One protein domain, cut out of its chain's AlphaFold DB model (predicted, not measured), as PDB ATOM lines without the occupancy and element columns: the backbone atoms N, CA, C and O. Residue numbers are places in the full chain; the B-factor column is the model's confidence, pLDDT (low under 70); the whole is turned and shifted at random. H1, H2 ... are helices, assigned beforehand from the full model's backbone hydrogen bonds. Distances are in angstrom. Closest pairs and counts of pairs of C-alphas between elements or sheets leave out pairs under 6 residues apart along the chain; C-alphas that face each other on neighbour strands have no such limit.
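AT A GLANCE: This is residues 2 to 46 of the 229 residues of the protein "DUF5753 domain-containing protein" of Nocardiopsis mwathae (UniProt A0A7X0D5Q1). Two helices, H2 and H3, fold back side by side as a helical hairpin, and a shorter helix, H1, is set off from both, with residues 11 to 17 bringing the backbone across to the hairpin. No helix packs on H1, and the space between it and the pair is open. The printed part has 45 residues with three named helices in the order H1, H2, H3 and no named strand; its class is all helix. It is compact, with a radius of gyration of the C-alphas of 10.2 A and spans of 27 by 24 by 15 A.

IN THESE COORDINATES: H1, residues 3 to 10, begins at C-alpha 3 at (27.462, 42.334, 46.490) and is 10.5 A long from first to last C-alpha. H2, residues 18 to 27, measures 14.1 A and begins at C-alpha 18 at (25.821, 28.639, 34.226). H3, residues 33 to 43, is the longest helix by residues, measures 15.3 A and ends at C-alpha 43 at (17.610, 29.194, 25.565).

HOW THE PARTS SIT: H1 is apart from H2 and apart from H3. H2 and H3 touch, with 13 pairs of C-alphas within 8 A; their closest C-alphas are those of Ala 21 and Leu 35, 5.0 A apart. They form a hairpin, running opposite ways at a shallow tilt of 17 degrees, with centres 10.6 A apart. In H1, H2 and H3 every O i to N i+4 pair is within hydrogen-bond range.

THE WHOLE: The two C-alphas farthest apart are those of Ala 29 and Gly 46, at 29.4 A. The printed part has no cut. The link from H1 to H2 is short, with 7 residues, and that from H2 to H3 is tight, with 5. Mean pLDDT of the printed part is 80.7; residues 40 to 41 and 43 to 46 are under 70.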
ATOM      1  N   SER A   2      30.250  38.777  44.574       88.38
ATOM      2  CA  SER A   2      30.339  40.152  45.114       88.38
ATOM      3  C   SER A   2      28.950  40.792  45.244       88.38
ATOM      4  O   SER A   2      28.065  40.531  44.430       88.38
ATOM      5  N   ARG A   3      28.755  41.667  46.239       86.81
ATOM      6  CA  ARG A   3      27.462  42.334  46.490       86.81
ATOM      7  C   ARG A   3      26.980  43.168  45.298       86.81
ATOM      8  O   ARG A   3      25.790  43.203  45.013       86.81
ATOM      9  N   GLN A   4      27.906  43.803  44.576       87.00
ATOM     10  CA  GLN A   4      27.599  44.537  43.342       87.00
ATOM     11  C   GLN A   4      27.120  43.612  42.218       87.00
ATOM     12  O   GLN A   4      26.216  43.983  41.478       87.00
ATOM     13  N   LEU A   5      27.709  42.418  42.094       85.44
ATOM     14  CA  LEU A   5      27.315  41.446  41.078       85.44
ATOM     15  C   LEU A   5      25.924  40.867  41.373       85.44
ATOM     16  O   LEU A   5      25.094  40.828  40.474       85.44
ATOM     17  N   ILE A   6      25.649  40.516  42.634       85.94
ATOM     18  CA  ILE A   6      24.318  40.062  43.074       85.94
ATOM     19  C   ILE A   6      23.274  41.160  42.828       85.94
ATOM     20  O   ILE A   6      22.261  40.910  42.185       85.94
ATOM     21  N   GLY A   7      23.568  42.406  43.215       83.94
ATOM     22  CA  GLY A   7      22.660  43.530  42.975       83.94
ATOM     23  C   GLY A   7      22.421  43.842  41.491       83.94
ATOM     24  O   GLY A   7      21.392  44.419  41.150       83.94
ATOM     25  N   ALA A   8      23.339  43.479  40.588       83.19
ATOM     26  CA  ALA A   8      23.119  43.583  39.144       83.19
ATOM     27  C   ALA A   8      22.198  42.468  38.614       83.19
ATOM     28  O   ALA A   8      21.404  42.714  37.707       83.19
ATOM     29  N   PHE A   9      22.275  41.266  39.196       87.38
ATOM     30  CA  PHE A   9      21.374  40.156  38.876       87.38
ATOM     31  C   PHE A   9      19.946  40.449  39.339       87.38
ATOM     32  O   PHE A   9      19.017  40.347  38.544       87.38
ATOM     33  N   GLU A  10      19.776  40.912  40.579       82.62
ATOM     34  CA  GLU A  10      18.466  41.273  41.145       82.62
ATOM     35  C   GLU A  10      17.762  42.377  40.343       82.62
ATOM     36  O   GLU A  10      16.545  42.365  40.188       82.62
ATOM     37  N   LYS A  11      18.532  43.328  39.795       81.69
ATOM     38  CA  LYS A  11      18.016  44.422  38.955       81.69
ATOM     39  C   LYS A  11      17.813  44.031  37.488       81.69
ATOM     40  O   LYS A  11      17.378  44.869  36.703       81.69
ATOM     41  N   GLY A  12      18.190  42.814  37.093       75.69
ATOM     42  CA  GLY A  12      18.118  42.354  35.705       75.69
ATOM     43  C   GLY A  12      19.064  43.078  34.739       75.69
ATOM     44  O   GLY A  12      18.917  42.941  33.527       75.69
ATOM     45  N   THR A  13      20.045  43.843  35.235       79.81
ATOM     46  CA  THR A  13      21.009  44.569  34.385       79.81
ATOM     47  C   THR A  13      22.156  43.681  33.908       79.81
ATOM     48  O   THR A  13      22.890  44.052  32.992       79.81
ATOM     49  N   ARG A  14      22.314  42.495  34.506       77.69
ATOM     50  CA  ARG A  14      23.269  41.471  34.080       77.69
ATOM     51  C   ARG A  14      22.651  40.084  34.246       77.69
ATOM     52  O   ARG A  14      22.064  39.800  35.282       77.69
ATOM     53  N   THR A  15      22.799  39.212  33.250       79.19
ATOM     54  CA  THR A  15      22.430  37.790  33.382       79.19
ATOM     55  C   THR A  15      23.613  37.015  33.979       79.19
ATOM     56  O   THR A  15      24.735  37.223  33.500       79.19
ATOM     57  N   PRO A  16      23.408  36.139  34.981       83.62
ATOM     58  CA  PRO A  16      24.447  35.211  35.430       83.62
ATOM     59  C   PRO A  16      24.896  34.268  34.296       83.62
ATOM     60  O   PRO A  16      24.246  34.191  33.253       83.62
ATOM     61  N   ASN A  17      26.029  33.585  34.459       84.31
ATOM     62  CA  ASN A  17      26.424  32.422  33.647       84.31
ATOM     63  C   ASN A  17      26.016  31.102  34.343       84.31
ATOM     64  O   ASN A  17      25.458  31.151  35.436       84.31
ATOM     65  N   GLY A  18      26.282  29.945  33.723       81.81
ATOM     66  CA  GLY A  18      25.821  28.639  34.226       81.81
ATOM     67  C   GLY A  18      26.331  28.335  35.632       81.81
ATOM     68  O   GLY A  18      25.532  28.158  36.546       81.81
ATOM     69  N   ASP A  19      27.645  28.430  35.832       86.06
ATOM     70  CA  ASP A  19      28.281  28.244  37.141       86.06
ATOM     71  C   ASP A  19      27.734  29.214  38.203       86.06
ATOM     72  O   ASP A  19      27.613  28.880  39.380       86.06
ATOM     73  N   GLN A  20      27.409  30.453  37.815       90.69
ATOM     74  CA  GLN A  20      26.812  31.435  38.721       90.69
ATOM     75  C   GLN A  20      25.369  31.075  39.077       90.69
ATOM     76  O   GLN A  20      24.988  31.251  40.230       90.69
ATOM     77  N   ALA A  21      24.580  30.575  38.126       87.50
ATOM     78  CA  ALA A  21      23.207  30.147  38.366       87.50
ATOM     79  C   ALA A  21      23.141  28.907  39.269       87.50
ATOM     80  O   ALA A  21      22.375  28.906  40.227       87.50
ATOM     81  N   GLU A  22      23.996  27.908  39.035       88.50
ATOM     82  CA  GLU A  22      24.103  26.709  39.878       88.50
ATOM     83  C   GLU A  22      24.516  27.061  41.314       88.50
ATOM     84  O   GLU A  22      23.939  26.578  42.293       88.50
ATOM     85  N   ARG A  23      25.476  27.982  41.457       90.19
ATOM     86  CA  ARG A  23      25.881  28.492  42.770       90.19
ATOM     87  C   ARG A  23      24.772  29.259  43.473       90.19
ATOM     88  O   ARG A  23      24.604  29.066  44.670       90.19
ATOM     89  N   LEU A  24      24.039  30.125  42.768       90.62
ATOM     90  CA  LEU A  24      22.898  30.842  43.348       90.62
ATOM     91  C   LEU A  24      21.811  29.866  43.799       90.62
ATOM     92  O   LEU A  24      21.259  30.044  44.880       90.62
ATOM     93  N   ASP A  25      21.542  28.831  43.003       89.44
ATOM     94  CA  ASP A  25      20.546  27.817  43.328       89.44
ATOM     95  C   ASP A  25      20.895  27.050  44.611       89.44
ATOM     96  O   ASP A  25      20.071  26.906  45.519       89.44
ATOM     97  N   THR A  26      22.166  26.655  44.720       90.06
ATOM     98  CA  THR A  26      22.708  25.964  45.894       90.06
ATOM     99  C   THR A  26      22.729  26.872  47.126       90.06
ATOM    100  O   THR A  26      22.264  26.474  48.193       90.06
ATOM    101  N   GLU A  27      23.253  28.099  47.002       92.62
ATOM    102  CA  GLU A  27      23.398  29.050  48.118       92.62
ATOM    103  C   GLU A  27      22.032  29.508  48.668       92.62
ATOM    104  O   GLU A  27      21.909  29.760  49.866       92.62
ATOM    105  N   LEU A  28      21.002  29.588  47.818       90.00
ATOM    106  CA  LEU A  28      19.641  29.984  48.200       90.00
ATOM    107  C   LEU A  28      18.709  28.793  48.470       90.00
ATOM    108  O   LEU A  28      17.540  29.002  48.792       90.00
ATOM    109  N   ALA A  29      19.220  27.562  48.360       89.00
ATOM    110  CA  ALA A  29      18.478  26.319  48.553       89.00
ATOM    111  C   ALA A  29      17.168  26.258  47.739       89.00
ATOM    112  O   ALA A  29      16.125  25.837  48.243       89.00
ATOM    113  N   THR A  30      17.206  26.678  46.470       83.75
ATOM    114  CA  THR A  30      16.011  26.766  45.612       83.75
ATOM    115  C   THR A  30      15.643  25.459  44.908       83.75
ATOM    116  O   THR A  30      14.646  25.415  44.186       83.75
ATOM    117  N   GLY A  31      16.401  24.382  45.132       79.50
ATOM    118  CA  GLY A  31      16.058  23.035  44.667       79.50
ATOM    119  C   GLY A  31      16.057  22.881  43.143       79.50
ATOM    120  O   GLY A  31      15.233  22.149  42.604       79.50
ATOM    121  N   GLY A  32      16.942  23.593  42.451       78.44
ATOM    122  CA  GLY A  32      17.102  23.599  40.997       78.44
ATOM    123  C   GLY A  32      16.334  24.707  40.274       78.44
ATOM    124  O   GLY A  32      16.538  24.896  39.076       78.44
ATOM    125  N   ALA A  33      15.459  25.457  40.955       75.00
ATOM    126  CA  ALA A  33      14.602  26.452  40.311       75.00
ATOM    127  C   ALA A  33      15.367  27.616  39.649       75.00
ATOM    128  O   ALA A  33      14.963  28.072  38.580       75.00
ATOM    129  N   LEU A  34      16.452  28.112  40.251       82.81
ATOM    130  CA  LEU A  34      17.249  29.212  39.697       82.81
ATOM    131  C   LEU A  34      18.142  28.748  38.550       82.81
ATOM    132  O   LEU A  34      18.296  29.482  37.573       82.81
ATOM    133  N   LEU A  35      18.690  27.534  38.642       80.00
ATOM    134  CA  LEU A  35      19.443  26.933  37.543       80.00
ATOM    135  C   LEU A  35      18.525  26.675  36.342       80.00
ATOM    136  O   LEU A  35      18.839  27.116  35.239       80.00
ATOM    137  N   PHE A  36      17.349  26.091  36.582       76.00
ATOM    138  CA  PHE A  36      16.309  25.909  35.571       76.00
ATOM    139  C   PHE A  36      15.949  27.244  34.902       76.00
ATOM    140  O   PHE A  36      16.072  27.379  33.691       76.00
ATOM    141  N   LEU A  37      15.605  28.281  35.681       76.12
ATOM    142  CA  LEU A  37      15.289  29.615  35.148       76.12
ATOM    143  C   LEU A  37      16.438  30.237  34.341       76.12
ATOM    144  O   LEU A  37      16.194  30.983  33.393       76.12
ATOM    145  N   TRP A  38      17.692  29.979  34.711       81.88
ATOM    146  CA  TRP A  38      18.832  30.462  33.942       81.88
ATOM    147  C   TRP A  38      18.944  29.769  32.581       81.88
ATOM    148  O   TRP A  38      19.151  30.451  31.572       81.88
ATOM    149  N   GLU A  39      18.771  28.448  32.544       73.50
ATOM    150  CA  GLU A  39      18.724  27.675  31.301       73.50
ATOM    151  C   GLU A  39      17.571  28.161  30.410       73.50
ATOM    152  O   GLU A  39      17.792  28.422  29.228       73.50
ATOM    153  N   GLU A  40      16.394  28.442  30.985       68.38
ATOM    154  CA  GLU A  40      15.269  29.077  30.279       68.38
ATOM    155  C   GLU A  40      15.661  30.413  29.638       68.38
ATOM    156  O   GLU A  40      15.422  30.656  28.454       68.38
ATOM    157  N   ILE A  41      16.263  31.320  30.413       68.50
ATOM    158  CA  ILE A  41      16.629  32.653  29.922       68.50
ATOM    159  C   ILE A  41      17.670  32.541  28.810       68.50
ATOM    160  O   ILE A  41      17.593  33.281  27.830       68.50
ATOM    161  N   ARG A  42      18.645  31.639  28.951       71.06
ATOM    162  CA  ARG A  42      19.674  31.391  27.938       71.06
ATOM    163  C   ARG A  42      19.047  30.890  26.638       71.06
ATOM    164  O   ARG A  42      19.336  31.459  25.588       71.06
ATOM    165  N   ASP A  43      18.190  29.878  26.724       61.97
ATOM    166  CA  ASP A  43      17.610  29.194  25.565       61.97
ATOM    167  C   ASP A  43      16.558  30.042  24.831       61.97
ATOM    168  O   ASP A  43      16.246  29.787  23.670       61.97
ATOM    169  N   THR A  44      16.016  31.068  25.492       60.28
ATOM    170  CA  THR A  44      14.966  31.941  24.942       60.28
ATOM    171  C   THR A  44      15.445  33.357  24.595       60.28
ATOM    172  O   THR A  44      14.645  34.237  24.263       60.28
ATOM    173  N   ARG A  45      16.761  33.616  24.643       60.00
ATOM    174  CA  ARG A  45      17.346  34.912  24.252       60.00
ATOM    175  C   ARG A  45      16.981  35.281  22.808       60.00
ATOM    176  O   ARG A  45      17.145  34.483  21.895       60.00
ATOM    177  N   GLY A  46      16.542  36.526  22.613       56.81
ATOM    178  CA  GLY A  46      16.151  37.068  21.303       56.81
ATOM    179  C   GLY A  46      14.669  36.893  20.961       56.81
ATOM    180  O   GLY A  46      14.189  37.527  20.025       56.81
TER     181      GLY A  46